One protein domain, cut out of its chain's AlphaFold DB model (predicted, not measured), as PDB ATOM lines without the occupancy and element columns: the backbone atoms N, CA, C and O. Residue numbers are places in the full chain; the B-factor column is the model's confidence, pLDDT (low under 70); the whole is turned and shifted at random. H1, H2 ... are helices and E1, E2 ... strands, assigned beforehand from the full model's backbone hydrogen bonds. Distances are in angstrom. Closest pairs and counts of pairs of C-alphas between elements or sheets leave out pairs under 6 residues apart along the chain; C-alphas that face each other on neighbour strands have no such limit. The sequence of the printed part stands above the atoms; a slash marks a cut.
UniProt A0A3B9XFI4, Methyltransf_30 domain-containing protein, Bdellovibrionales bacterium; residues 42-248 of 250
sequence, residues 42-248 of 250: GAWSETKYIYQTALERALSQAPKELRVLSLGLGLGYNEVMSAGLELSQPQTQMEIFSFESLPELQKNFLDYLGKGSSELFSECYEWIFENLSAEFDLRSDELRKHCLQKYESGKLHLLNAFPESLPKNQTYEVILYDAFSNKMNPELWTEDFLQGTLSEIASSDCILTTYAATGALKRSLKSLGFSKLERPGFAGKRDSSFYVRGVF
ATOM      1  N   GLY A  42     101.184 267.265 327.072       96.00
ATOM      2  CA  GLY A  42     102.155 266.998 328.121       96.00
ATOM      3  C   GLY A  42     103.423 267.813 327.979       96.00
ATOM      4  O   GLY A  42     104.123 267.626 326.988       96.00
ATOM      5  N   ALA A  43     103.728 268.670 328.955       97.44
ATOM      6  CA  ALA A  43     105.013 269.362 329.015       97.44
ATOM      7  C   ALA A  43     106.134 268.372 329.346       97.44
ATOM      8  O   ALA A  43     107.104 268.276 328.605       97.44
ATOM      9  N   TRP A  44     105.929 267.541 330.368       97.56
ATOM     10  CA  TRP A  44     106.833 266.455 330.738       97.56
ATOM     11  C   TRP A  44     107.110 265.513 329.569       97.56
ATOM     12  O   TRP A  44     108.258 265.320 329.168       97.56
ATOM     13  N   SER A  45     106.052 264.965 328.971       97.00
ATOM     14  CA  SER A  45     106.185 264.029 327.853       97.00
ATOM     15  C   SER A  45     106.849 264.669 326.626       97.00
ATOM     16  O   SER A  45     107.606 263.996 325.924       97.00
ATOM     17  N   GLU A  46     106.598 265.958 326.369       96.50
ATOM     18  CA  GLU A  46     107.280 266.710 325.314       96.50
ATOM     19  C   GLU A  46     108.769 266.873 325.620       96.50
ATOM     20  O   GLU A  46     109.590 266.537 324.765       96.50
ATOM     21  N   THR A  47     109.137 267.288 326.837       97.31
ATOM     22  CA  THR A  47     110.537 267.423 327.257       97.31
ATOM     23  C   THR A  47     111.295 266.110 327.107       97.31
ATOM     24  O   THR A  47     112.376 266.088 326.513       97.31
ATOM     25  N   LYS A  48     110.719 264.993 327.569       96.69
ATOM     26  CA  LYS A  48     111.335 263.668 327.409       96.69
ATOM     27  C   LYS A  48     111.548 263.333 325.933       96.69
ATOM     28  O   LYS A  48     112.636 262.951 325.504       96.69
ATOM     29  N   TYR A  49     110.507 263.504 325.121       96.06
ATOM     30  CA  TYR A  49     110.562 263.135 323.713       96.06
ATOM     31  C   TYR A  49     111.548 264.002 322.918       96.06
ATOM     32  O   TYR A  49     112.313 263.496 322.094       96.06
ATOM     33  N   ILE A  50     111.536 265.315 323.142       95.75
ATOM     34  CA  ILE A  50     112.258 266.289 322.323       95.75
ATOM     35  C   ILE A  50     113.675 266.530 322.835       95.75
ATOM     36  O   ILE A  50     114.608 266.485 322.031       95.75
ATOM     37  N   TYR A  51     113.835 266.737 324.141       97.62
ATOM     38  CA  TYR A  51     115.064 267.257 324.740       97.62
ATOM     39  C   TYR A  51     115.874 266.176 325.469       97.62
ATOM     40  O   TYR A  51     117.071 266.054 325.205       97.62
ATOM     41  N   GLN A  52     115.248 265.321 326.291       96.88
ATOM     42  CA  GLN A  52     115.964 264.245 327.002       96.88
ATOM     43  C   GLN A  52     116.690 263.310 326.029       96.88
ATOM     44  O   GLN A  52     117.872 263.041 326.207       96.88
ATOM     45  N   THR A  53     116.031 262.893 324.942       95.19
ATOM     46  CA  THR A  53     116.656 262.011 323.936       95.19
ATOM     47  C   THR A  53     117.903 262.613 323.274       95.19
ATOM     48  O   THR A  53     118.799 261.874 322.864       95.19
ATOM     49  N   ALA A  54     117.991 263.944 323.164       95.88
ATOM     50  CA  ALA A  54     119.183 264.620 322.652       95.88
ATOM     51  C   ALA A  54     120.321 264.588 323.676       95.88
ATOM     52  O   ALA A  54     121.455 264.268 323.320       95.88
ATOM     53  N   LEU A  55     120.003 264.856 324.944       95.94
ATOM     54  CA  LEU A  55     120.955 264.801 326.053       95.94
ATOM     55  C   LEU A  55     121.494 263.379 326.261       95.94
ATOM     56  O   LEU A  55     122.700 263.199 326.373       95.94
ATOM     57  N   GLU A  56     120.632 262.361 326.229       94.44
ATOM     58  CA  GLU A  56     121.025 260.950 326.324       94.44
ATOM     59  C   GLU A  56     121.925 260.528 325.161       94.44
ATOM     60  O   GLU A  56     122.954 259.883 325.372       94.44
ATOM     61  N   ARG A  57     121.581 260.922 323.924       93.38
ATOM     62  CA  ARG A  57     122.434 260.648 322.760       93.38
ATOM     63  C   ARG A  57     123.804 261.296 322.932       93.38
ATOM     64  O   ARG A  57     124.807 260.624 322.701       93.38
ATOM     65  N   ALA A  58     123.847 262.556 323.364       93.19
ATOM     66  CA  ALA A  58     125.100 263.252 323.619       93.19
ATOM     67  C   ALA A  58     125.927 262.542 324.698       93.19
ATOM     68  O   ALA A  58     127.079 262.203 324.449       93.19
ATOM     69  N   LEU A  59     125.330 262.222 325.847       90.06
ATOM     70  CA  LEU A  59     125.994 261.500 326.936       90.06
ATOM     71  C   LEU A  59     126.547 260.136 326.510       90.06
ATOM     72  O   LEU A  59     127.615 259.740 326.961       90.06
ATOM     73  N   SER A  60     125.858 259.430 325.611       87.75
ATOM     74  CA  SER A  60     126.311 258.118 325.135       87.75
ATOM     75  C   SER A  60     127.543 258.163 324.219       87.75
ATOM     76  O   SER A  60     128.191 257.134 324.036       87.75
ATOM     77  N   GLN A  61     127.858 259.323 323.626       82.38
ATOM     78  CA  GLN A  61     128.896 259.453 322.592       82.38
ATOM     79  C   GLN A  61     129.957 260.539 322.864       82.38
ATOM     80  O   GLN A  61     130.972 260.576 322.170       82.38
ATOM     81  N   ALA A  62     129.755 261.427 323.842       71.44
ATOM     82  CA  ALA A  62     130.565 262.632 324.064       71.44
ATOM     83  C   ALA A  62     131.478 262.545 325.323       71.44
ATOM     84  O   ALA A  62     131.365 261.600 326.099       71.44
ATOM     85  N   PRO A  63     132.434 263.483 325.522       68.06
ATOM     86  CA  PRO A  63     133.622 263.320 326.374       68.06
ATOM     87  C   PRO A  63     133.372 263.610 327.872       68.06
ATOM     88  O   PRO A  63     132.237 263.680 328.330       68.06
ATOM     89  N   LYS A  64     134.452 263.791 328.657       75.38
ATOM     90  CA  LYS A  64     134.408 264.150 330.095       75.38
ATOM     91  C   LYS A  64     133.581 265.404 330.410       75.38
ATOM     92  O   LYS A  64     133.126 265.538 331.542       75.38
ATOM     93  N   GLU A  65     133.430 266.324 329.456       87.31
ATOM     94  CA  GLU A  65     132.694 267.582 329.619       87.31
ATOM     95  C   GLU A  65     131.787 267.838 328.408       87.31
ATOM     96  O   GLU A  65     132.207 267.630 327.272       87.31
ATOM     97  N   LEU A  66     130.562 268.302 328.650       93.38
ATOM     98  CA  LEU A  66     129.546 268.589 327.639       93.38
ATOM     99  C   LEU A  66     128.981 269.994 327.855       93.38
ATOM    100  O   LEU A  66     128.493 270.303 328.940       93.38
ATOM    101  N   ARG A  67     128.998 270.848 326.833       96.19
ATOM    102  CA  ARG A  67     128.355 272.163 326.894       96.19
ATOM    103  C   ARG A  67     126.980 272.107 326.260       96.19
ATOM    104  O   ARG A  67     126.829 271.797 325.076       96.19
ATOM    105  N   VAL A  68     125.986 272.457 327.062       97.75
ATOM    106  CA  VAL A  68     124.578 272.456 326.682       97.75
ATOM    107  C   VAL A  68     124.095 273.895 326.629       97.75
ATOM    108  O   VAL A  68     124.161 274.611 327.625       97.75
ATOM    109  N   LEU A  69     123.591 274.320 325.479       98.12
ATOM    110  CA  LEU A  69     122.820 275.547 325.362       98.12
ATOM    111  C   LEU A  69     121.335 275.216 325.443       98.12
ATOM    112  O   LEU A  69     120.853 274.371 324.694       98.12
ATOM    113  N   SER A  70     120.618 275.931 326.300       98.25
ATOM    114  CA  SER A  70     119.162 275.924 326.371       98.25
ATOM    115  C   SER A  70     118.645 277.326 326.069       98.25
ATOM    116  O   SER A  70     119.036 278.305 326.711       98.25
ATOM    117  N   LEU A  71     117.829 277.449 325.026       96.94
ATOM    118  CA  LEU A  71     117.249 278.722 324.610       96.94
ATOM    119  C   LEU A  71     115.797 278.778 325.070       96.94
ATOM    120  O   LEU A  71     114.938 278.304 324.346       96.94
ATOM    121  N   GLY A  72     115.541 279.379 326.228       95.69
ATOM    122  CA  GLY A  72     114.239 279.394 326.895       95.69
ATOM    123  C   GLY A  72     114.287 278.579 328.184       95.69
ATOM    124  O   GLY A  72     114.263 277.354 328.138       95.69
ATOM    125  N   LEU A  73     114.347 279.257 329.337       98.00
ATOM    126  CA  LEU A  73     114.312 278.590 330.643       98.00
ATOM    127  C   LEU A  73     112.897 278.083 330.930       98.00
ATOM    128  O   LEU A  73     112.709 276.941 331.346       98.00
ATOM    129  N   GLY A  74     111.881 278.933 330.748       97.19
ATOM    130  CA  GLY A  74     110.512 278.577 331.120       97.19
ATOM    131  C   GLY A  74     110.419 278.193 332.605       97.19
ATOM    132  O   GLY A  74     110.784 278.962 333.493       97.19
ATOM    133  N   LEU A  75     109.954 276.968 332.871       98.19
ATOM    134  CA  LEU A  75     109.922 276.366 334.212       98.19
ATOM    135  C   LEU A  75     111.181 275.540 334.561       98.19
ATOM    136  O   LEU A  75     111.205 274.875 335.592       98.19
ATOM    137  N   GLY A  76     112.225 275.566 333.734       98.25
ATOM    138  CA  GLY A  76     113.500 274.903 334.017       98.25
ATOM    139  C   GLY A  76     113.552 273.412 333.674       98.25
ATOM    140  O   GLY A  76     114.420 272.701 334.180       98.25
ATOM    141  N   TYR A  77     112.622 272.901 332.857       98.62
ATOM    142  CA  TYR A  77     112.563 271.473 332.508       98.62
ATOM    143  C   TYR A  77     113.880 270.971 331.905       98.62
ATOM    144  O   TYR A  77     114.384 269.930 332.322       98.62
ATOM    145  N   ASN A  78     114.448 271.712 330.952       98.56
ATOM    146  CA  ASN A  78     115.657 271.313 330.234       98.56
ATOM    147  C   ASN A  78     116.898 271.343 331.139       98.56
ATOM    148  O   ASN A  78     117.747 270.454 331.069       98.56
ATOM    149  N   GLU A  79     116.985 272.325 332.032       98.62
ATOM    150  CA  GLU A  79     118.098 272.520 332.960       98.62
ATOM    151  C   GLU A  79     118.095 271.440 334.043       98.62
ATOM    152  O   GLU A  79     119.134 270.837 334.323       98.62
ATOM    153  N   VAL A  80     116.925 271.160 334.627       98.50
ATOM    154  CA  VAL A  80     116.778 270.128 335.662       98.50
ATOM    155  C   VAL A  80     116.928 268.730 335.053       98.50
ATOM    156  O   VAL A  80     117.581 267.882 335.656       98.50
ATOM    157  N   MET A  81     116.428 268.498 333.832       98.31
ATOM    158  CA  MET A  81     116.662 267.261 333.068       98.31
ATOM    159  C   MET A  81     118.155 267.028 332.810       98.31
ATOM    160  O   MET A  81     118.661 265.936 333.059       98.31
ATOM    161  N   SER A  82     118.872 268.060 332.356       97.56
ATOM    162  CA  SER A  82     120.317 267.989 332.105       97.56
ATOM    163  C   SER A  82     121.095 267.657 333.383       97.56
ATOM    164  O   SER A  82     121.937 266.762 333.385       97.56
ATOM    165  N   ALA A  83     120.769 268.326 334.492       97.12
ATOM    166  CA  ALA A  83     121.387 268.084 335.794       97.12
ATOM    167  C   ALA A  83     121.061 266.687 336.367       97.12
ATOM    168  O   ALA A  83     121.933 266.040 336.944       97.12
ATOM    169  N   GLY A  84     119.826 266.204 336.196       96.62
ATOM    170  CA  GLY A  84     119.413 264.866 336.629       96.62
ATOM    171  C   GLY A  84     120.111 263.757 335.846       96.62
ATOM    172  O   GLY A  84     120.632 262.812 336.441       96.62
ATOM    173  N   LEU A  85     120.215 263.917 334.524       94.75
ATOM    174  CA  LEU A  85     120.969 262.999 333.676       94.75
ATOM    175  C   LEU A  85     122.450 262.945 334.070       94.75
ATOM    176  O   LEU A  85     122.983 261.848 334.215       94.75
ATOM    177  N   GLU A  86     123.093 264.094 334.303       93.44
ATOM    178  CA  GLU A  86     124.482 264.157 334.784       93.44
ATOM    179  C   GLU A  86     124.679 263.392 336.101       93.44
ATOM    180  O   GLU A  86     125.616 262.602 336.213       93.44
ATOM    181  N   LEU A  87     123.785 263.576 337.083       93.38
ATOM    182  CA  LEU A  87     123.845 262.834 338.348       93.38
ATOM    183  C   LEU A  87     123.700 261.322 338.143       93.38
ATOM    184  O   LEU A  87     124.428 260.544 338.759       93.38
ATOM    185  N   SER A  88     122.784 260.908 337.265       90.12
ATOM    186  CA  SER A  88     122.546 259.490 336.966       90.12
ATOM    187  C   SER A  88     123.676 258.843 336.148       90.12
ATOM    188  O   SER A  88     123.865 257.627 336.196       90.12
ATOM    189  N   GLN A  89     124.452 259.644 335.409       86.00
ATOM    190  CA  GLN A  89     125.523 259.202 334.512       86.00
ATOM    191  C   GLN A  89     126.799 260.041 334.724       86.00
ATOM    192  O   GLN A  89     127.203 260.806 333.847       86.00
ATOM    193  N   PRO A  90     127.509 259.864 335.856       78.81
ATOM    194  CA  PRO A  90     128.550 260.790 336.323       78.81
ATOM    195  C   PRO A  90     129.862 260.760 335.514       78.81
ATOM    196  O   PRO A  90     130.878 261.299 335.954       78.81
ATOM    197  N   GLN A  91     129.888 260.100 334.352       84.75
ATOM    198  CA  GLN A  91     131.082 260.023 333.504       84.75
ATOM    199  C   GLN A  91     131.342 261.311 332.711       84.75
ATOM    200  O   GLN A  91     132.485 261.557 332.314       84.75
ATOM    201  N   THR A  92     130.313 262.142 332.540       87.00
ATOM    202  CA  THR A  92     130.368 263.396 331.789       87.00
ATOM    203  C   THR A  92     129.790 264.524 332.631       87.00
ATOM    204  O   THR A  92     128.656 264.441 333.091       87.00
ATOM    205  N   GLN A  93     130.559 265.594 332.825       91.62
ATOM    206  CA  GLN A  93     130.078 266.817 333.466       91.62
ATOM    207  C   GLN A  93     129.415 267.724 332.435       91.62
ATOM    208  O   GLN A  93     129.983 267.949 331.370       91.62
ATOM    209  N   MET A  94     128.266 268.313 332.754       94.94
ATOM    210  CA  MET A  94     127.634 269.309 331.897       94.94
ATOM    211  C   MET A  94     127.928 270.732 332.371       94.94
ATOM    212  O   MET A  94     127.919 271.042 333.564       94.94
ATOM    213  N   GLU A  95     128.150 271.627 331.420       96.94
ATOM    214  CA  GLU A  95     128.084 273.068 331.621       96.94
ATOM    215  C   GLU A  95     126.880 273.601 330.840       96.94
ATOM    216  O   GLU A  95     126.826 273.484 329.615       96.94
ATOM    217  N   ILE A  96     125.892 274.133 331.555       98.12
ATOM    218  CA  ILE A  96     124.579 274.478 331.005       98.12
ATOM    219  C   ILE A  96     124.473 275.994 330.880       98.12
ATOM    220  O   ILE A  96     124.677 276.713 331.855       98.12
ATOM    221  N   PHE A  97     124.120 276.479 329.695       97.88
ATOM    222  CA  PHE A  97     123.924 277.888 329.377       97.88
ATOM    223  C   PHE A  97     122.460 278.105 329.005       97.88
ATOM    224  O   PHE A  97     122.053 277.828 327.878       97.88
ATOM    225  N   SER A  98     121.670 278.569 329.970       98.31
ATOM    226  CA  SER A  98     120.227 278.773 329.840       98.31
ATOM    227  C   SER A  98     119.929 280.248 329.596       98.31
ATOM    228  O   SER A  98     120.160 281.082 330.469       98.31
ATOM    229  N   PHE A  99     119.385 280.579 328.428       97.62
ATOM    230  CA  PHE A  99     118.965 281.938 328.081       97.62
ATOM    231  C   PHE A  99     117.482 282.139 328.375       97.62
ATOM    232  O   PHE A  99     116.656 281.337 327.952       97.62
ATOM    233  N   GLU A 100     117.132 283.235 329.043       96.38
ATOM    234  CA  GLU A 100     115.745 283.573 329.351       96.38
ATOM    235  C   GLU A 100     115.497 285.079 329.253       96.38
ATOM    236  O   GLU A 100     116.156 285.898 329.895       96.38
ATOM    237  N   SER A 101     114.502 285.443 328.448       93.44
ATOM    238  CA  SER A 101     114.117 286.831 328.193       93.44
ATOM    239  C   SER A 101     113.216 287.433 329.275       93.44
ATOM    240  O   SER A 101     113.127 288.657 329.362       93.44
ATOM    241  N   LEU A 102     112.563 286.600 330.091       93.75
ATOM    242  CA  LEU A 102     111.657 286.999 331.166       93.75
ATOM    243  C   LEU A 102     112.363 286.876 332.533       93.75
ATOM    244  O   LEU A 102     112.454 285.775 333.080       93.75
ATOM    245  N   PRO A 103     112.836 287.984 333.147       94.44
ATOM    246  CA  PRO A 103     113.628 287.930 334.384       94.44
ATOM    247  C   PRO A 103     112.898 287.289 335.571       94.44
ATOM    248  O   PRO A 103     113.525 286.734 336.470       94.44
ATOM    249  N   GLU A 104     111.566 287.354 335.573       95.31
ATOM    250  CA  GLU A 104     110.709 286.730 336.579       95.31
ATOM    251  C   GLU A 104     110.870 285.204 336.624       95.31
ATOM    252  O   GLU A 104     110.894 284.633 337.714       95.31
ATOM    253  N   LEU A 105     111.041 284.551 335.469       97.25
ATOM    254  CA  LEU A 105     111.248 283.103 335.396       97.25
ATOM    255  C   LEU A 105     112.599 282.711 335.995       97.25
ATOM    256  O   LEU A 105     112.662 281.803 336.820       97.25
ATOM    257  N   GLN A 106     113.661 283.459 335.674       97.69
ATOM    258  CA  GLN A 106     114.981 283.247 336.278       97.69
ATOM    259  C   GLN A 106     114.941 283.450 337.796       97.69
ATOM    260  O   GLN A 106     115.449 282.616 338.547       97.69
ATOM    261  N   LYS A 107     114.308 284.537 338.259       97.69
ATOM    262  CA  LYS A 107     114.172 284.834 339.689       97.69
ATOM    263  C   LYS A 107     113.440 283.709 340.416       97.69
ATOM    264  O   LYS A 107     113.932 283.243 341.437       97.69
ATOM    265  N   ASN A 108     112.282 283.279 339.912       98.31
ATOM    266  CA  ASN A 108     111.490 282.235 340.562       98.31
ATOM    267  C   ASN A 108     112.223 280.888 340.576       98.31
ATOM    268  O   ASN A 108     112.183 280.197 341.593       98.31
ATOM    269  N   PHE A 109     112.938 280.545 339.503       98.62
ATOM    270  CA  PHE A 109     113.731 279.323 339.447       98.62
ATOM    271  C   PHE A 109     114.865 279.347 340.483       98.62
ATOM    272  O   PHE A 109     114.997 278.414 341.273       98.62
ATOM    273  N   LEU A 110     115.625 280.445 340.568       98.25
ATOM    274  CA  LEU A 110     116.686 280.608 341.573       98.25
ATOM    275  C   LEU A 110     116.154 280.654 343.008       98.25
ATOM    276  O   LEU A 110     116.753 280.050 343.900       98.25
ATOM    277  N   ASP A 111     115.033 281.344 343.239       98.38
ATOM    278  CA  ASP A 111     114.365 281.362 344.541       98.38
ATOM    279  C   ASP A 111     114.011 279.932 344.971       98.38
ATOM    280  O   ASP A 111     114.320 279.543 346.099       98.38
ATOM    281  N   TYR A 112     113.464 279.119 344.059       98.62
ATOM    282  CA  TYR A 112     113.166 277.718 344.338       98.62
ATOM    283  C   TYR A 112     114.424 276.896 344.624       98.62
ATOM    284  O   TYR A 112     114.465 276.193 345.634       98.62
ATOM    285  N   LEU A 113     115.473 277.008 343.800       98.19
ATOM    286  CA  LEU A 113     116.731 276.288 344.025       98.19
ATOM    287  C   LEU A 113     117.328 276.589 345.408       98.19
ATOM    288  O   LEU A 113     117.736 275.666 346.116       98.19
ATOM    289  N   GLY A 114     117.349 277.865 345.805       97.50
ATOM    290  CA  GLY A 114     117.956 278.314 347.059       97.50
ATOM    291  C   GLY A 114     117.094 278.089 348.304       97.50
ATOM    292  O   GLY A 114     117.615 277.726 349.357       97.50
ATOM    293  N   LYS A 115     115.778 278.316 348.209       96.44
ATOM    294  CA  LYS A 115     114.863 278.346 349.368       96.44
ATOM    295  C   LYS A 115     113.935 277.133 349.439       96.44
ATOM    296  O   LYS A 115     113.323 276.911 350.478       96.44
ATOM    297  N   GLY A 116     113.822 276.359 348.359       93.56
ATOM    298  CA  GLY A 116     112.810 275.311 348.204       93.56
ATOM    299  C   GLY A 116     111.409 275.849 347.901       93.56
ATOM    300  O   GLY A 116     110.451 275.094 347.982       93.56
ATOM    301  N   SER A 117     111.280 277.140 347.580       95.44
ATOM    302  CA  SER A 117     110.008 277.805 347.279       95.44
ATOM    303  C   SER A 117     110.238 279.024 346.387       95.44
ATOM    304  O   SER A 117     111.231 279.732 346.562       95.44
ATOM    305  N   SER A 118     109.290 279.326 345.509       95.38
ATOM    306  CA  SER A 118     109.220 280.550 344.708       95.38
ATOM    307  C   SER A 118     107.888 281.283 344.900       95.38
ATOM    308  O   SER A 118     106.918 280.735 345.424       95.38
ATOM    309  N   GLU A 119     107.839 282.547 344.496       92.75
ATOM    310  CA  GLU A 119     106.670 283.406 344.703       92.75
ATOM    311  C   GLU A 119     105.476 282.979 343.841       92.75
ATOM    312  O   GLU A 119     104.340 283.024 344.307       92.75
ATOM    313  N   LEU A 120     105.739 282.543 342.607       93.62
ATOM    314  CA  LEU A 120     104.694 282.322 341.604       93.62
ATOM    315  C   LEU A 120     104.563 280.863 341.160       93.62
ATOM    316  O   LEU A 120     103.484 280.450 340.747       93.62
ATOM    317  N   PHE A 121     105.637 280.073 341.250       97.56
ATOM    318  CA  PHE A 121     105.712 278.763 340.589       97.56
ATOM    319  C   PHE A 121     106.164 277.630 341.526       97.56
ATOM    320  O   PHE A 121     106.698 276.632 341.049       97.56
ATOM    321  N   SER A 122     105.974 277.759 342.849       97.38
ATOM    322  CA  SER A 122     106.425 276.751 343.832       97.38
ATOM    323  C   SER A 122     105.912 275.350 343.505       97.38
ATOM    324  O   SER A 122     106.715 274.442 343.327       97.38
ATOM    325  N   GLU A 123     104.595 275.202 343.331       98.12
ATOM    326  CA  GLU A 123     103.962 273.911 343.013       98.12
ATOM    327  C   GLU A 123     104.461 273.337 341.679       98.12
ATOM    328  O   GLU A 123     104.601 272.126 341.523       98.12
ATOM    329  N   CYS A 124     104.770 274.208 340.710       98.56
ATOM    330  CA  CYS A 124     105.304 273.774 339.424       98.56
ATOM    331  C   CYS A 124     106.693 273.158 339.592       98.56
ATOM    332  O   CYS A 124     106.958 272.081 339.065       98.56
ATOM    333  N   TYR A 125     107.574 273.829 340.334       98.56
ATOM    334  CA  TYR A 125     108.917 273.319 340.577       98.56
ATOM    335  C   TYR A 125     108.907 272.071 341.461       98.56
ATOM    336  O   TYR A 125     109.639 271.136 341.161       98.56
ATOM    337  N   GLU A 126     108.059 272.002 342.491       98.25
ATOM    338  CA  GLU A 126     107.870 270.775 343.280       98.25
ATOM    339  C   GLU A 126     107.520 269.595 342.377       98.25
ATOM    340  O   GLU A 126     108.231 268.591 342.383       98.25
ATOM    341  N   TRP A 127     106.518 269.764 341.509       98.50
ATOM    342  CA  TRP A 127     106.128 268.727 340.559       98.50
ATOM    343  C   TRP A 127     107.284 268.321 339.634       98.50
ATOM    344  O   TRP A 127     107.540 267.129 339.448       98.50
ATOM    345  N   ILE A 128     107.999 269.299 339.064       98.56
ATOM    346  CA  ILE A 128     109.114 269.064 338.132       98.56
ATOM    347  C   ILE A 128     110.234 268.283 338.815       98.56
ATOM    348  O   ILE A 128     110.681 267.267 338.286       98.56
ATOM    349  N   PHE A 129     110.674 268.725 339.994       98.50
ATOM    350  CA  PHE A 129     111.762 268.076 340.720       98.50
ATOM    351  C   PHE A 129     111.366 266.692 341.233       98.50
ATOM    352  O   PHE A 129     112.193 265.785 341.183       98.50
ATOM    353  N   GLU A 130     110.126 266.487 341.680       98.06
ATOM    354  CA  GLU A 130     109.638 265.164 342.086       98.06
ATOM    355  C   GLU A 130     109.632 264.169 340.921       98.06
ATOM    356  O   GLU A 130     110.189 263.078 341.050       98.06
ATOM    357  N   ASN A 131     109.072 264.552 339.768       98.06
ATOM    358  CA  ASN A 131     108.972 263.655 338.614       98.06
ATOM    359  C   ASN A 131     110.335 263.396 337.957       98.06
ATOM    360  O   ASN A 131     110.631 262.252 337.615       98.06
ATOM    361  N   LEU A 132     111.196 264.415 337.838       96.62
ATOM    362  CA  LEU A 132     112.562 264.239 337.326       96.62
ATOM    363  C   LEU A 132     113.416 263.379 338.243       96.62
ATOM    364  O   LEU A 132     114.175 262.539 337.772       96.62
ATOM    365  N   SER A 133     113.292 263.563 339.555       96.81
ATOM    366  CA  SER A 133     114.057 262.741 340.488       96.81
ATOM    367  C   SER A 133     113.589 261.291 340.442       96.81
ATOM    368  O   SER A 133     114.420 260.393 340.401       96.81
ATOM    369  N   ALA A 134     112.276 261.055 340.357       96.81
ATOM    370  CA  ALA A 134     111.728 259.711 340.201       96.81
ATOM    371  C   ALA A 134     112.169 259.031 338.890       96.81
ATOM    372  O   ALA A 134     112.464 257.839 338.904       96.81
ATOM    373  N   GLU A 135     112.255 259.772 337.778       95.19
ATOM    374  CA  GLU A 135     112.750 259.259 336.488       95.19
ATOM    375  C   GLU A 135     114.179 258.706 336.585       95.19
ATOM    376  O   GLU A 135     114.501 257.711 335.936       95.19
ATOM    377  N   PHE A 136     115.026 259.335 337.405       94.75
ATOM    378  CA  PHE A 136     116.448 259.010 337.521       94.75
ATOM    379  C   PHE A 136     116.822 258.240 338.796       94.75
ATOM    380  O   PHE A 136     118.008 258.081 339.069       94.75
ATOM    381  N   ASP A 137     115.838 257.759 339.568       96.00
ATOM    382  CA  ASP A 137     116.042 257.114 340.880       96.00
ATOM    383  C   ASP A 137     116.862 257.986 341.859       96.00
ATOM    384  O   ASP A 137     117.717 257.523 342.616       96.00
ATOM    385  N   LEU A 138     116.606 259.295 341.823       96.19
ATOM    386  CA  LEU A 138     117.219 260.310 342.675       96.19
ATOM    387  C   LEU A 138     116.229 260.800 343.733       96.19
ATOM    388  O   LEU A 138     115.011 260.636 343.638       96.19
ATOM    389  N   ARG A 139     116.754 261.503 344.737       96.94
ATOM    390  CA  ARG A 139     115.921 262.277 345.660       96.94
ATOM    391  C   ARG A 139     115.724 263.709 345.156       96.94
ATOM    392  O   ARG A 139     116.677 264.361 344.741       96.94
ATOM    393  N   SER A 140     114.514 264.248 345.322       97.00
ATOM    394  CA  SER A 140     114.181 265.635 344.938       97.00
ATOM    395  C   SER A 140     115.072 266.691 345.608       97.00
ATOM    396  O   SER A 140     115.547 267.623 344.955       97.00
ATOM    397  N   ASP A 141     115.402 266.518 346.893       96.50
ATOM    398  CA  ASP A 141     116.307 267.428 347.606       96.50
ATOM    399  C   ASP A 141     117.759 267.344 347.116       96.50
ATOM    400  O   ASP A 141     118.469 268.352 347.127       96.50
ATOM    401  N   GLU A 142     118.191 266.165 346.667       97.31
ATOM    402  CA  GLU A 142     119.516 265.949 346.088       97.31
ATOM    403  C   GLU A 142     119.636 266.638 344.729       97.31
ATOM    404  O   GLU A 142     120.558 267.433 344.534       97.31
ATOM    405  N   LEU A 143     118.669 266.415 343.832       98.12
ATOM    406  CA  LEU A 143     118.644 267.038 342.512       98.12
ATOM    407  C   LEU A 143     118.596 268.568 342.616       98.12
ATOM    408  O   LEU A 143     119.393 269.262 341.983       98.12
ATOM    409  N   ARG A 144     117.734 269.116 343.487       98.44
ATOM    410  CA  ARG A 144     117.662 270.568 343.728       98.44
ATOM    411  C   ARG A 144     118.983 271.134 344.232       98.44
ATOM    412  O   ARG A 144     119.452 272.153 343.723       98.44
ATOM    413  N   LYS A 145     119.599 270.474 345.216       98.19
ATOM    414  CA  LYS A 145     120.897 270.893 345.754       98.19
ATOM    415  C   LYS A 145     121.981 270.849 344.679       98.19
ATOM    416  O   LYS A 145     122.804 271.756 344.634       98.19
ATOM    417  N   HIS A 146     121.969 269.841 343.813       97.94
ATOM    418  CA  HIS A 146     122.916 269.742 342.712       97.94
ATOM    419  C   HIS A 146     122.740 270.886 341.703       97.94
ATOM    420  O   HIS A 146     123.720 271.553 341.375       97.94
ATOM    421  N   CYS A 147     121.508 271.201 341.286       98.50
ATOM    422  CA  CYS A 147     121.236 272.363 340.433       98.50
ATOM    423  C   CYS A 147     121.744 273.674 341.062       98.50
ATOM    424  O   CYS A 147     122.404 274.463 340.382       98.50
ATOM    425  N   LEU A 148     121.494 273.890 342.361       98.69
ATOM    426  CA  LEU A 148     121.996 275.065 343.085       98.69
ATOM    427  C   LEU A 148     123.531 275.109 343.104       98.69
ATOM    428  O   LEU A 148     124.116 276.141 342.794       98.69
ATOM    429  N   GLN A 149     124.189 273.985 343.400       98.38
ATOM    430  CA  GLN A 149     125.650 273.895 343.403       98.38
ATOM    431  C   GLN A 149     126.247 274.202 342.030       98.38
ATOM    432  O   GLN A 149     127.244 274.918 341.957       98.38
ATOM    433  N   LYS A 150     125.637 273.710 340.944       98.06
ATOM    434  CA  LYS A 150     126.065 274.049 339.581       98.06
ATOM    435  C   LYS A 150     125.940 275.544 339.319       98.06
ATOM    436  O   LYS A 150     126.837 276.115 338.705       98.06
ATOM    437  N   TYR A 151     124.861 276.182 339.772       98.50
ATOM    438  CA  TYR A 151     124.701 277.630 339.633       98.50
ATOM    439  C   TYR A 151     125.798 278.386 340.397       98.50
ATOM    440  O   TYR A 151     126.515 279.198 339.816       98.50
ATOM    441  N   GLU A 152     126.010 278.048 341.671       98.12
ATOM    442  CA  GLU A 152     127.028 278.673 342.527       98.12
ATOM    443  C   GLU A 152     128.461 278.451 342.016       98.12
ATOM    444  O   GLU A 152     129.320 279.320 342.172       98.12
ATOM    445  N   SER A 153     128.731 277.305 341.382       97.69
ATOM    446  CA  SER A 153     130.045 276.965 340.833       97.69
ATOM    447  C   SER A 153     130.269 277.444 339.394       97.69
ATOM    448  O   SER A 153     131.298 277.105 338.810       97.69
ATOM    449  N   GLY A 154     129.312 278.150 338.780       97.00
ATOM    450  CA  GLY A 154     129.410 278.595 337.384       97.00
ATOM    451  C   GLY A 154     129.373 277.454 336.358       97.00
ATOM    452  O   GLY A 154     130.057 277.513 335.343       97.00
ATOM    453  N   LYS A 155     128.620 276.386 336.643       97.50
ATOM    454  CA  LYS A 155     128.324 275.268 335.726       97.50
ATOM    455  C   LYS A 155     126.871 275.247 335.243       97.50
ATOM    456  O   LYS A 155     126.554 274.512 334.313       97.50
ATOM    457  N   LEU A 156     125.999 276.039 335.859       98.50
ATOM    458  CA  LEU A 156     124.687 276.411 335.341       98.50
ATOM    459  C   LEU A 156     124.649 277.935 335.246       98.50
ATOM    460  O   LEU A 156     124.662 278.630 336.259       98.50
ATOM    461  N   HIS A 157     124.612 278.446 334.025       97.88
ATOM    462  CA  HIS A 157     124.566 279.868 333.725       97.88
ATOM    463  C   HIS A 157     123.133 280.246 333.373       97.88
ATOM    464  O   HIS A 157     122.614 279.794 332.354       97.88
ATOM    465  N   LEU A 158     122.501 281.076 334.203       97.75
ATOM    466  CA  LEU A 158     121.236 281.722 333.854       97.75
ATOM    467  C   LEU A 158     121.548 283.083 333.245       97.75
ATOM    468  O   LEU A 158     122.094 283.971 333.902       97.75
ATOM    469  N   LEU A 159     121.262 283.198 331.958       95.75
ATOM    470  CA  LEU A 159     121.587 284.337 331.125       95.75
ATOM    471  C   LEU A 159     120.295 285.047 330.727       95.75
ATOM    472  O   LEU A 159     119.227 284.445 330.639       95.75
ATOM    473  N   ASN A 160     120.404 286.348 330.466       94.44
ATOM    474  CA  ASN A 160     119.295 287.153 329.955       94.44
ATOM    475  C   ASN A 160     118.866 286.697 328.547       94.44
ATOM    476  O   ASN A 160     119.301 285.660 328.046       94.44
ATOM    477  N   ALA A 161     118.017 287.493 327.894       90.81
ATOM    478  CA  ALA A 161     117.648 287.277 326.502       90.81
ATOM    479  C   ALA A 161     118.883 286.993 325.631       90.81
ATOM    480  O   ALA A 161     119.957 287.570 325.839       90.81
ATOM    481  N   PHE A 162     118.705 286.103 324.655       87.81
ATOM    482  CA  PHE A 162     119.769 285.718 323.742       87.81
ATOM    483  C   PHE A 162     120.358 286.965 323.060       87.81
ATOM    484  O   PHE A 162     119.597 287.756 322.493       87.81
ATOM    485  N   PRO A 163     121.678 287.198 323.160       84.75
ATOM    486  CA  PRO A 163     122.275 288.445 322.706       84.75
ATOM    487  C   PRO A 163     122.368 288.488 321.178       84.75
ATOM    488  O   PRO A 163     122.404 287.458 320.510       84.75
ATOM    489  N   GLU A 164     122.503 289.694 320.623       72.06
ATOM    490  CA  GLU A 164     122.768 289.888 319.187       72.06
ATOM    491  C   GLU A 164     124.127 289.315 318.750       72.06
ATOM    492  O   GLU A 164     124.328 289.012 317.578       72.06
ATOM    493  N   SER A 165     125.068 289.170 319.688       70.38
ATOM    494  CA  SER A 165     126.361 288.523 319.457       70.38
ATOM    495  C   SER A 165     126.793 287.735 320.687       70.38
ATOM    496  O   SER A 165     126.669 288.209 321.821       70.38
ATOM    497  N   LEU A 166     127.299 286.522 320.466       75.56
ATOM    498  CA  LEU A 166     127.836 285.676 321.526       75.56
ATOM    499  C   LEU A 166     129.358 285.834 321.650       75.56
ATOM    500  O   LEU A 166     130.020 286.306 320.722       75.56
ATOM    501  N   PRO A 167     129.941 285.456 322.804       72.88
ATOM    502  CA  PRO A 167     131.386 285.434 322.964       72.88
ATOM    503  C   PRO A 167     132.046 284.597 321.865       72.88
ATOM    504  O   PRO A 167     131.677 283.445 321.630       72.88
ATOM    505  N   LYS A 168     133.063 285.168 321.210       72.94
ATOM    506  CA  LYS A 168     133.856 284.435 320.219       72.94
ATOM    507  C   LYS A 168     134.492 283.208 320.878       72.94
ATOM    508  O   LYS A 168     135.092 283.333 321.945       72.94
ATOM    509  N   ASN A 169     134.428 282.064 320.196       78.56
ATOM    510  CA  ASN A 169     134.986 280.767 320.610       78.56
ATOM    511  C   ASN A 169     134.224 280.019 321.724       78.56
ATOM    512  O   ASN A 169     134.784 279.095 322.314       78.56
ATOM    513  N   GLN A 170     132.966 280.372 322.004       89.44
ATOM    514  CA  GLN A 170     132.093 279.565 322.860       89.44
ATOM    515  C   GLN A 170     131.188 278.684 321.986       89.44
ATOM    516  O   GLN A 170     130.225 279.177 321.405       89.44
ATOM    517  N   THR A 171     131.499 277.387 321.903       94.81
ATOM    518  CA  THR A 171     130.682 276.404 321.172       94.81
ATOM    519  C   THR A 171     129.976 275.420 322.099       94.81
ATOM    520  O   THR A 171     130.421 275.208 323.230       94.81
ATOM    521  N   TYR A 172     128.899 274.814 321.594       96.12
ATOM    522  CA  TYR A 172     128.027 273.888 322.315       96.12
ATOM    523  C   TYR A 172     127.834 272.586 321.539       96.12
ATOM    524  O   TYR A 172     127.517 272.608 320.344       96.12
ATOM    525  N   GLU A 173     127.970 271.465 322.244       96.81
ATOM    526  CA  GLU A 173     127.733 270.121 321.715       96.81
ATOM    527  C   GLU A 173     126.244 269.770 321.685       96.81
ATOM    528  O   GLU A 173     125.816 268.970 320.855       96.81
ATOM    529  N   VAL A 174     125.437 270.386 322.552       97.81
ATOM    530  CA  VAL A 174     123.979 270.228 322.544       97.81
ATOM    531  C   VAL A 174     123.311 271.593 322.539       97.81
ATOM    532  O   VAL A 174     123.594 272.435 323.385       97.81
ATOM    533  N   ILE A 175     122.397 271.795 321.596       98.31
ATOM    534  CA  ILE A 175     121.560 272.985 321.482       98.31
ATOM    535  C   ILE A 175     120.097 272.549 321.624       98.31
ATOM    536  O   ILE A 175     119.499 271.982 320.705       98.31
ATOM    537  N   LEU A 176     119.523 272.821 322.793       98.56
ATOM    538  CA  LEU A 176     118.101 272.684 323.092       98.56
ATOM    539  C   LEU A 176     117.423 273.999 322.686       98.56
ATOM    540  O   LEU A 176     117.397 274.976 323.435       98.56
ATOM    541  N   TYR A 177     116.967 274.062 321.437       97.44
ATOM    542  CA  TYR A 177     116.400 275.279 320.868       97.44
ATOM    543  C   TYR A 177     114.908 275.361 321.226       97.44
ATOM    544  O   TYR A 177     114.047 274.931 320.458       97.44
ATOM    545  N   ASP A 178     114.601 275.890 322.409       95.94
ATOM    546  CA  ASP A 178     113.253 275.916 323.004       95.94
ATOM    547  C   ASP A 178     112.649 277.331 323.064       95.94
ATOM    548  O   ASP A 178     111.992 277.744 324.019       95.94
ATOM    549  N   ALA A 179     112.935 278.129 322.034       93.00
ATOM    550  CA  ALA A 179     112.481 279.509 321.975       93.00
ATOM    551  C   ALA A 179     110.962 279.592 321.773       93.00
ATOM    552  O   ALA A 179     110.350 278.743 321.112       93.00
ATOM    553  N   PHE A 180     110.371 280.705 322.212       91.50
ATOM    554  CA  PHE A 180     109.039 281.088 321.756       91.50
ATOM    555  C   PHE A 180     108.946 281.064 320.226       91.50
ATOM    556  O   PHE A 180     109.918 281.317 319.507       91.50
ATOM    557  N   SER A 181     107.754 280.768 319.721       89.12
ATOM    558  CA  SER A 181     107.517 280.520 318.308       89.12
ATOM    559  C   SER A 181     107.848 281.725 317.426       89.12
ATOM    560  O   SER A 181     107.887 282.876 317.865       89.12
ATOM    561  N   ASN A 182     107.968 281.477 316.119       85.38
ATOM    562  CA  ASN A 182     108.151 282.519 315.103       85.38
ATOM    563  C   ASN A 182     107.056 283.604 315.114       85.38
ATOM    564  O   ASN A 182     107.239 284.657 314.521       85.38
ATOM    565  N   LYS A 183     105.904 283.372 315.756       85.56
ATOM    566  CA  LYS A 183     104.882 284.416 315.928       85.56
ATOM    567  C   LYS A 183     105.230 285.381 317.060       85.56
ATOM    568  O   LYS A 183     104.946 286.568 316.955       85.56
ATOM    569  N   MET A 184     105.827 284.868 318.130       85.00
ATOM    570  CA  MET A 184     106.138 285.618 319.344       85.00
ATOM    571  C   MET A 184     107.505 286.318 319.256       85.00
ATOM    572  O   MET A 184     107.633 287.471 319.690       85.00
ATOM    573  N   ASN A 185     108.484 285.634 318.650       87.50
ATOM    574  CA  ASN A 185     109.872 286.072 318.484       87.50
ATOM    575  C   ASN A 185     110.398 285.777 317.062       87.50
ATOM    576  O   ASN A 185     111.281 284.930 316.900       87.50
ATOM    577  N   PRO A 186     109.857 286.419 316.007       89.88
ATOM    578  CA  PRO A 186     110.219 286.119 314.620       89.88
ATOM    579  C   PRO A 186     111.719 286.209 314.314       89.88
ATOM    580  O   PRO A 186     112.243 285.446 313.506       89.88
ATOM    581  N   GLU A 187     112.414 287.137 314.971       90.88
ATOM    582  CA  GLU A 187     113.837 287.414 314.803       90.88
ATOM    583  C   GLU A 187     114.711 286.167 314.989       90.88
ATOM    584  O   GLU A 187     115.630 285.942 314.198       90.88
ATOM    585  N   LEU A 188     114.353 285.307 315.949       92.06
ATOM    586  CA  LEU A 188     115.089 284.087 316.277       92.06
ATOM    587  C   LEU A 188     114.968 283.018 315.176       92.06
ATOM    588  O   LEU A 188     115.823 282.147 315.047       92.06
ATOM    589  N   TRP A 189     113.937 283.094 314.334       94.69
ATOM    590  CA  TRP A 189     113.611 282.058 313.348       94.69
ATOM    591  C   TRP A 189     113.923 282.454 311.905       94.69
ATOM    592  O   TRP A 189     113.619 281.694 310.977       94.69
ATOM    593  N   THR A 190     114.512 283.632 311.694       94.25
ATOM    594  CA  THR A 190     114.946 284.051 310.358       94.25
ATOM    595  C   THR A 190     116.103 283.180 309.879       94.25
ATOM    596  O   THR A 190     116.935 282.724 310.662       94.25
ATOM    597  N   GLU A 191     116.155 282.919 308.574       94.88
ATOM    598  CA  GLU A 191     117.207 282.078 307.995       94.88
ATOM    599  C   GLU A 191     118.601 282.682 308.220       94.88
ATOM    600  O   GLU A 191     119.510 281.942 308.594       94.88
ATOM    601  N   ASP A 192     118.732 284.009 308.103       93.31
ATOM    602  CA  ASP A 192     119.977 284.747 308.341       93.31
ATOM    603  C   ASP A 192     120.438 284.646 309.798       93.31
ATOM    604  O   ASP A 192     121.600 284.324 310.045       93.31
ATOM    605  N   PHE A 193     119.532 284.854 310.764       92.94
ATOM    606  CA  PHE A 193     119.852 284.691 312.184       92.94
ATOM    607  C   PHE A 193     120.283 283.254 312.475       92.94
ATOM    608  O   PHE A 193     121.355 283.023 313.024       92.94
ATOM    609  N   LEU A 194     119.487 282.272 312.045       95.12
ATOM    610  CA  LEU A 194     119.780 280.862 312.290       95.12
ATOM    611  C   LEU A 194     121.119 280.445 311.673       95.12
ATOM    612  O   LEU A 194     121.890 279.758 312.331       95.12
ATOM    613  N   GLN A 195     121.424 280.846 310.434       94.25
ATOM    614  CA  GLN A 195     122.708 280.516 309.806       94.25
ATOM    615  C   GLN A 195     123.872 281.221 310.495       94.25
ATOM    616  O   GLN A 195     124.846 280.555 310.840       94.25
ATOM    617  N   GLY A 196     123.763 282.533 310.717       92.50
ATOM    618  CA  GLY A 196     124.802 283.328 311.366       92.50
ATOM    619  C   GLY A 196     125.116 282.788 312.754       92.50
ATOM    620  O   GLY A 196     126.223 282.313 312.998       92.50
ATOM    621  N   THR A 197     124.111 282.744 313.625       92.50
ATOM    622  CA  THR A 197     124.265 282.287 315.005       92.50
ATOM    623  C   THR A 197     124.740 280.840 315.077       92.50
ATOM    624  O   THR A 197     125.755 280.571 315.713       92.50
ATOM    625  N   LEU A 198     124.066 279.888 314.415       94.75
ATOM    626  CA  LEU A 198     124.426 278.470 314.548       94.75
ATOM    627  C   LEU A 198     125.798 278.148 313.941       94.75
ATOM    628  O   LEU A 198     126.445 277.210 314.401       94.75
ATOM    629  N   SER A 199     126.270 278.916 312.952       94.12
ATOM    630  CA  SER A 199     127.635 278.774 312.426       94.12
ATOM    631  C   SER A 199     128.716 279.143 313.445       94.12
ATOM    632  O   SER A 199     129.806 278.575 313.401       94.12
ATOM    633  N   GLU A 200     128.409 280.054 314.370       92.75
ATOM    634  CA  GLU A 200     129.345 280.527 315.390       92.75
ATOM    635  C   GLU A 200     129.335 279.641 316.640       92.75
ATOM    636  O   GLU A 200     130.379 279.446 317.260       92.75
ATOM    637  N   ILE A 201     128.164 279.112 317.011       94.88
ATOM    638  CA  ILE A 201     127.957 278.498 318.331       94.88
ATOM    639  C   ILE A 201     127.915 276.973 318.315       94.88
ATOM    640  O   ILE A 201     128.111 276.347 319.352       94.88
ATOM    641  N   ALA A 202     127.626 276.343 317.179       95.88
ATOM    642  CA  ALA A 202     127.573 274.889 317.126       95.88
ATOM    643  C   ALA A 202     128.994 274.324 317.000       95.88
ATOM    644  O   ALA A 202     129.711 274.655 316.053       95.88
ATOM    645  N   SER A 203     129.386 273.434 317.912       95.06
ATOM    646  CA  SER A 203     130.653 272.690 317.821       95.06
ATOM    647  C   SER A 203     130.694 271.804 316.566       95.06
ATOM    648  O   SER A 203     129.663 271.542 315.940       95.06
ATOM    649  N   SER A 204     131.875 271.307 316.177       94.00
ATOM    650  CA  SER A 204     132.005 270.347 315.062       94.00
ATOM    651  C   SER A 204     131.060 269.152 315.214       94.00
ATOM    652  O   SER A 204     130.424 268.735 314.245       94.00
ATOM    653  N   ASP A 205     130.927 268.688 316.451       94.81
ATOM    654  CA  ASP A 205     130.115 267.565 316.886       94.81
ATOM    655  C   ASP A 205     128.945 268.093 317.704       94.81
ATOM    656  O   ASP A 205     129.104 268.406 318.882       94.81
ATOM    657  N   CYS A 206     127.784 268.252 317.069       96.88
ATOM    658  CA  CYS A 206     126.664 268.968 317.669       96.88
ATOM    659  C   CYS A 206     125.325 268.264 317.430       96.88
ATOM    660  O   CYS A 206     125.048 267.776 316.329       96.88
ATOM    661  N   ILE A 207     124.483 268.251 318.460       97.75
ATOM    662  CA  ILE A 207     123.065 267.906 318.384       97.75
ATOM    663  C   ILE A 207     122.258 269.191 318.532       97.75
ATOM    664  O   ILE A 207     122.438 269.929 319.497       97.75
ATOM    665  N   LEU A 208     121.324 269.433 317.615       98.25
ATOM    666  CA  LEU A 208     120.299 270.461 317.774       98.25
ATOM    667  C   LEU A 208     118.917 269.819 317.738       98.25
ATOM    668  O   LEU A 208     118.570 269.114 316.788       98.25
ATOM    669  N   THR A 209     118.108 270.101 318.754       97.88
ATOM    670  CA  THR A 209     116.722 269.629 318.836       97.88
ATOM    671  C   THR A 209     115.770 270.773 319.178       97.88
ATOM    672  O   THR A 209     116.158 271.740 319.833       97.88
ATOM    673  N   THR A 210     114.529 270.686 318.701       96.06
ATOM    674  CA  THR A 210     113.464 271.660 318.990       96.06
ATOM    675  C   THR A 210     112.083 271.089 318.688       96.06
ATOM    676  O   THR A 210     111.922 270.216 317.826       96.06
ATOM    677  N   TYR A 211     111.057 271.624 319.351       92.88
ATOM    678  CA  TYR A 211     109.659 271.354 319.017       92.88
ATOM    679  C   TYR A 211     109.235 271.909 317.652       92.88
ATOM    680  O   TYR A 211     108.255 271.435 317.063       92.88
ATOM    681  N   ALA A 212     109.940 272.920 317.141       91.06
ATOM    682  CA  ALA A 212     109.553 273.628 315.934       91.06
ATOM    683  C   ALA A 212     110.080 272.946 314.666       91.06
ATOM    684  O   ALA A 212     111.251 272.600 314.557       91.06
ATOM    685  N   ALA A 213     109.243 272.828 313.636       90.00
ATOM    686  CA  ALA A 213     109.639 272.315 312.323       90.00
ATOM    687  C   ALA A 213     109.398 273.384 311.247       90.00
ATOM    688  O   ALA A 213     108.362 273.394 310.583       90.00
ATOM    689  N   THR A 214     110.342 274.321 311.093       90.19
ATOM    690  CA  THR A 214     110.244 275.404 310.098       90.19
ATOM    691  C   THR A 214     111.138 275.150 308.882       90.19
ATOM    692  O   THR A 214     112.184 274.502 308.957       90.19
ATOM    693  N   GLY A 215     110.730 275.680 307.724       92.44
ATOM    694  CA  GLY A 215     111.522 275.577 306.497       92.44
ATOM    695  C   GLY A 215     112.862 276.316 306.584       92.44
ATOM    696  O   GLY A 215     113.846 275.818 306.043       92.44
ATOM    697  N   ALA A 216     112.897 277.461 307.277       94.06
ATOM    698  CA  ALA A 216     114.122 278.223 307.525       94.06
ATOM    699  C   ALA A 216     115.118 277.393 308.343       94.06
ATOM    700  O   ALA A 216     116.216 277.136 307.865       94.06
ATOM    701  N   LEU A 217     114.682 276.839 309.484       94.88
ATOM    702  CA  LEU A 217     115.505 275.964 310.323       94.88
ATOM    703  C   LEU A 217     116.094 274.794 309.536       94.88
ATOM    704  O   LEU A 217     117.298 274.551 309.585       94.88
ATOM    705  N   LYS A 218     115.263 274.100 308.750       94.88
ATOM    706  CA  LYS A 218     115.714 272.974 307.927       94.88
ATOM    707  C   LYS A 218     116.791 273.380 306.915       94.88
ATOM    708  O   LYS A 218     117.745 272.631 306.718       94.88
ATOM    709  N   ARG A 219     116.630 274.522 306.235       96.31
ATOM    710  CA  ARG A 219     117.611 275.003 305.247       96.31
ATOM    711  C   ARG A 219     118.908 275.449 305.913       96.31
ATOM    712  O   ARG A 219     119.963 275.019 305.452       96.31
ATOM    713  N   SER A 220     118.823 276.203 307.011       97.19
ATOM    714  CA  SER A 220     119.984 276.653 307.786       97.19
ATOM    715  C   SER A 220     120.791 275.479 308.332       97.19
ATOM    716  O   SER A 220     121.998 275.408 308.149       97.19
ATOM    717  N   LEU A 221     120.139 274.489 308.943       97.31
ATOM    718  CA  LEU A 221     120.845 273.325 309.482       97.31
ATOM    719  C   LEU A 221     121.498 272.486 308.384       97.31
ATOM    720  O   LEU A 221     122.647 272.065 308.524       97.31
ATOM    721  N   LYS A 222     120.807 272.301 307.255       96.75
ATOM    722  CA  LYS A 222     121.370 271.595 306.105       96.75
ATOM    723  C   LYS A 222     122.592 272.317 305.527       96.75
ATOM    724  O   LYS A 222     123.561 271.646 305.181       96.75
ATOM    725  N   SER A 223     122.564 273.647 305.403       97.00
ATOM    726  CA  SER A 223     123.716 274.407 304.890       97.00
ATOM    727  C   SER A 223     124.917 274.353 305.838       97.00
ATOM    728  O   SER A 223     126.054 274.380 305.374       97.00
ATOM    729  N   LEU A 224     124.672 274.175 307.139       96.94
ATOM    730  CA  LEU A 224     125.691 273.991 308.173       96.94
ATOM    731  C   LEU A 224     126.147 272.530 308.358       96.94
ATOM    732  O   LEU A 224     126.892 272.231 309.291       96.94
ATOM    733  N   GLY A 225     125.719 271.609 307.489       97.00
ATOM    734  CA  GLY A 225     126.177 270.215 307.496       97.00
ATOM    735  C   GLY A 225     125.510 269.315 308.538       97.00
ATOM    736  O   GLY A 225     125.992 268.210 308.774       97.00
ATOM    737  N   PHE A 226     124.409 269.748 309.153       98.06
ATOM    738  CA  PHE A 226     123.608 268.867 309.998       98.06
ATOM    739  C   PHE A 226     122.773 267.898 309.158       98.06
ATOM    740  O   PHE A 226     122.185 268.261 308.133       98.06
ATOM    741  N   SER A 227     122.649 266.674 309.659       96.94
ATOM    742  CA  SER A 227     121.740 265.648 309.159       96.94
ATOM    743  C   SER A 227     120.525 265.543 310.068       96.94
ATOM    744  O   SER A 227     120.646 265.550 311.290       96.94
ATOM    745  N   LYS A 228     119.337 265.446 309.474       95.56
ATOM    746  CA  LYS A 228     118.096 265.252 310.222       95.56
ATOM    747  C   LYS A 228     117.913 263.765 310.531       95.56
ATOM    748  O   LYS A 228     117.978 262.952 309.611       95.56
ATOM    749  N   LEU A 229     117.632 263.419 311.785       92.81
ATOM    750  CA  LEU A 229     117.162 262.084 312.145       92.81
ATOM    751  C   LEU A 229     115.648 262.019 311.949       92.81
ATOM    752  O   LEU A 229     114.889 262.754 312.583       92.81
ATOM    753  N   GLU A 230     115.204 261.154 311.040       89.38
ATOM    754  CA  GLU A 230     113.780 260.988 310.760       89.38
ATOM    755  C   GLU A 230     113.097 260.253 311.916       89.38
ATOM    756  O   GLU A 230     113.363 259.080 312.182       89.38
ATOM    757  N   ARG A 231     112.192 260.957 312.595       88.69
ATOM    758  CA  ARG A 231     111.335 260.405 313.643       88.69
ATOM    759  C   ARG A 231     109.981 261.123 313.651       88.69
ATOM    760  O   ARG A 231     109.910 262.269 313.200       88.69
ATOM    761  N   PRO A 232     108.910 260.479 314.148       87.56
ATOM    762  CA  PRO A 232     107.625 261.145 314.335       87.56
ATOM    763  C   PRO A 232     107.760 262.418 315.177       87.56
ATOM    764  O   PRO A 232     108.679 262.563 315.976       87.56
ATOM    765  N   GLY A 233     106.838 263.358 315.016       88.19
ATOM    766  CA  GLY A 233     106.718 264.469 315.949       88.19
ATOM    767  C   GLY A 233     106.017 264.037 317.237       88.19
ATOM    768  O   GLY A 233     105.231 263.085 317.253       88.19
ATOM    769  N   PHE A 234     106.265 264.771 318.322       91.44
ATOM    770  CA  PHE A 234     105.562 264.559 319.586       91.44
ATOM    771  C   PHE A 234     104.037 264.674 319.406       91.44
ATOM    772  O   PHE A 234     103.556 265.495 318.621       91.44
ATOM    773  N   ALA A 235     103.274 263.859 320.141       90.19
ATOM    774  CA  ALA A 235     101.809 263.899 320.180       90.19
ATOM    775  C   ALA A 235     101.111 263.811 318.802       90.19
ATOM    776  O   ALA A 235     100.122 264.496 318.544       90.19
ATOM    777  N   GLY A 236     101.623 262.964 317.904       83.06
ATOM    778  CA  GLY A 236     101.022 262.731 316.584       83.06
ATOM    779  C   GLY A 236     101.355 263.800 315.542       83.06
ATOM    780  O   GLY A 236     100.839 263.747 314.422       83.06
ATOM    781  N   LYS A 237     102.238 264.757 315.869       84.62
ATOM    782  CA  LYS A 237     102.819 265.666 314.876       84.62
ATOM    783  C   LYS A 237     103.598 264.855 313.836       84.62
ATOM    784  O   LYS A 237     104.200 263.825 314.128       84.62
ATOM    785  N   ARG A 238     103.593 265.333 312.590       79.94
ATOM    786  CA  ARG A 238     104.218 264.619 311.467       79.94
ATOM    787  C   ARG A 238     105.741 264.564 311.567       79.94
ATOM    788  O   ARG A 238     106.328 263.603 311.088       79.94
ATOM    789  N   ASP A 239     106.353 265.605 312.119       79.62
ATOM    790  CA  ASP A 239     107.798 265.785 312.075       79.62
ATOM    791  C   ASP A 239     108.355 266.268 313.422       79.62
ATOM    792  O   ASP A 239     107.678 267.007 314.143       79.62
ATOM    793  N   SER A 240     109.585 265.859 313.733       84.00
ATOM    794  CA  SER A 240     110.397 266.335 314.853       84.00
ATOM    795  C   SER A 240     111.699 266.908 314.309       84.00
ATOM    796  O   SER A 240     112.379 266.288 313.491       84.00
ATOM    797  N   SER A 241     112.100 268.067 314.820       93.81
ATOM    798  CA  SER A 241     113.415 268.624 314.522       93.81
ATOM    799  C   SER A 241     114.442 268.016 315.462       93.81
ATOM    800  O   SER A 241     114.602 268.478 316.584       93.81
ATOM    801  N   PHE A 242     115.110 266.965 314.997       96.75
ATOM    802  CA  PHE A 242     116.262 266.371 315.661       96.75
ATOM    803  C   PHE A 242     117.393 266.278 314.644       96.75
ATOM    804  O   PHE A 242     117.302 265.538 313.662       96.75
ATOM    805  N   TYR A 243     118.436 267.070 314.847       97.81
ATOM    806  CA  TYR A 243     119.531 267.238 313.907       97.81
ATOM    807  C   TYR A 243     120.854 266.916 314.581       97.81
ATOM    808  O   TYR A 243     121.086 267.285 315.729       97.81
ATOM    809  N   VAL A 244     121.725 266.240 313.846       97.12
ATOM    810  CA  VAL A 244     123.020 265.762 314.327       97.12
ATOM    811  C   VAL A 244     124.119 266.106 313.332       97.12
ATOM    812  O   VAL A 244     123.884 266.158 312.121       97.12
ATOM    813  N   ARG A 245     125.325 266.341 313.838       96.38
ATOM    814  CA  ARG A 245     126.530 266.621 313.054       96.38
ATOM    815  C   ARG A 245     127.743 265.992 313.734       96.38
ATOM    816  O   ARG A 245     127.766 265.893 314.959       96.38
ATOM    817  N   GLY A 246     128.739 265.608 312.938       94.00
ATOM    818  CA  GLY A 246     129.975 265.010 313.445       94.00
ATOM    819  C   GLY A 246     129.734 263.617 314.023       94.00
ATOM    820  O   GLY A 246     128.926 262.870 313.468       94.00
ATOM    821  N   VAL A 247     130.387 263.287 315.140       91.69
ATOM    822  CA  VAL A 247     130.288 261.959 315.778       91.69
ATOM    823  C   VAL A 247     128.846 261.574 316.109       91.69
ATOM    824  O   VAL A 247     128.474 260.420 315.958       91.69
ATOM    825  N   PHE A 248     127.981 262.546 316.423       91.75
ATOM    826  CA  PHE A 248     126.573 262.283 316.731       91.75
ATOM    827  C   PHE A 248     125.725 261.864 315.531       91.75
ATOM    828  O   PHE A 248     124.543 261.561 315.713       91.75
TER     829      PHE A 248
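Overview. This is residues 42 to 248 of the 250 residues of the protein "Methyltransf_30 domain-containing protein" of Bdellovibrionales bacterium (UniProt A0A3B9XFI4). A twisted six-stranded sheet runs through the middle, with H1, H2 and H5 on one face and H8 over the opposite face at the E6 edge. H4 packs on H2 and H5 farther out, H3 packs on H5 near the E3 edge, and H7 packs on H8. The printed part has 207 residues with eight named helices and six named strands, in the order H1 E1 H2 E2 H3 H4 H5 E3 E4 H6 H7 E5 H8 E6, class mixed. The sheet, in the order E3 E2 E1 E4 E5 E6, is mixed. The whole is compact, with a radius of gyration of the C-alphas of 16.2 A and spans of 45 by 39 by 34 A.

Arrangement. H1, residues 43 to 61, lies over E4, residues 172 to 177, and E5, residues 202 to 210, at a height over the sheet of 8.9 A. E1, residues 65 to 71, is parallel to E4, with N 69 and O 174 2.8 A apart, within hydrogen-bond range. H2, residues 77 to 88, touches H1 at a steep tilt of 43 degrees, closest at the C-alphas of Gln 52 and Met 81, 6.8 A. H2 joins E1 to the parallel E2, residues 93 to 99, in a strand-helix-strand unit, two parallel neighbours with a helix between, whose crossover is right-handed; N 68 and O 95 are 2.9 A apart. H3, residues 103 to 115, touches H5, residues 140 to 152, closest at the C-alphas of Leu 113 and Leu 148, 5.5 A. H4, residues 122 to 135, is not on the sheet and touches H5, closest at the C-alphas of Ser 133 and Ser 140, 5.3 A. E3, residues 156 to 159, is parallel to E2, with N 157 and O 96 2.8 A apart. H6, residues 186 to 189, is close to but not clearly touching H7, residues 191 to 201, which only grazes the sheet. E4 and E5 are parallel, with N 175 and O 207 2.8 A apart. H8, residues 215 to 223, lies over E6, residues 241 to 245, at 10.0 A; E5 and E6 are antiparallel, with N 243 and O 208 2.8 A apart. Every O i to N i+4 pair is within range in H2, H3, H4, H5, H7 and H8, and 12 of 15 in H1; H6 is too short for one.

Along the chain. H1, 26.6 A long, begins at C-alpha 43 (105.013, 269.362, 329.015) and has a kink of 32 degrees near residue 51. H4 is 20.0 A long, E1 19.7 A and E2 19.5 A. E5 bends by 126 degrees at residue 205. E6 ends at C-alpha 245 (126.530, 266.621, 313.054).

Size, cuts and confidence. The C-alphas farthest apart are those of Lys 115 and Ser 223, 45.5 A. The printed part has no cut. The links E3 to E4, 12 residues, and H8 to E6, 17 residues, are long. Mean pLDDT of the printed part is 93.8; residue 63 is under 70.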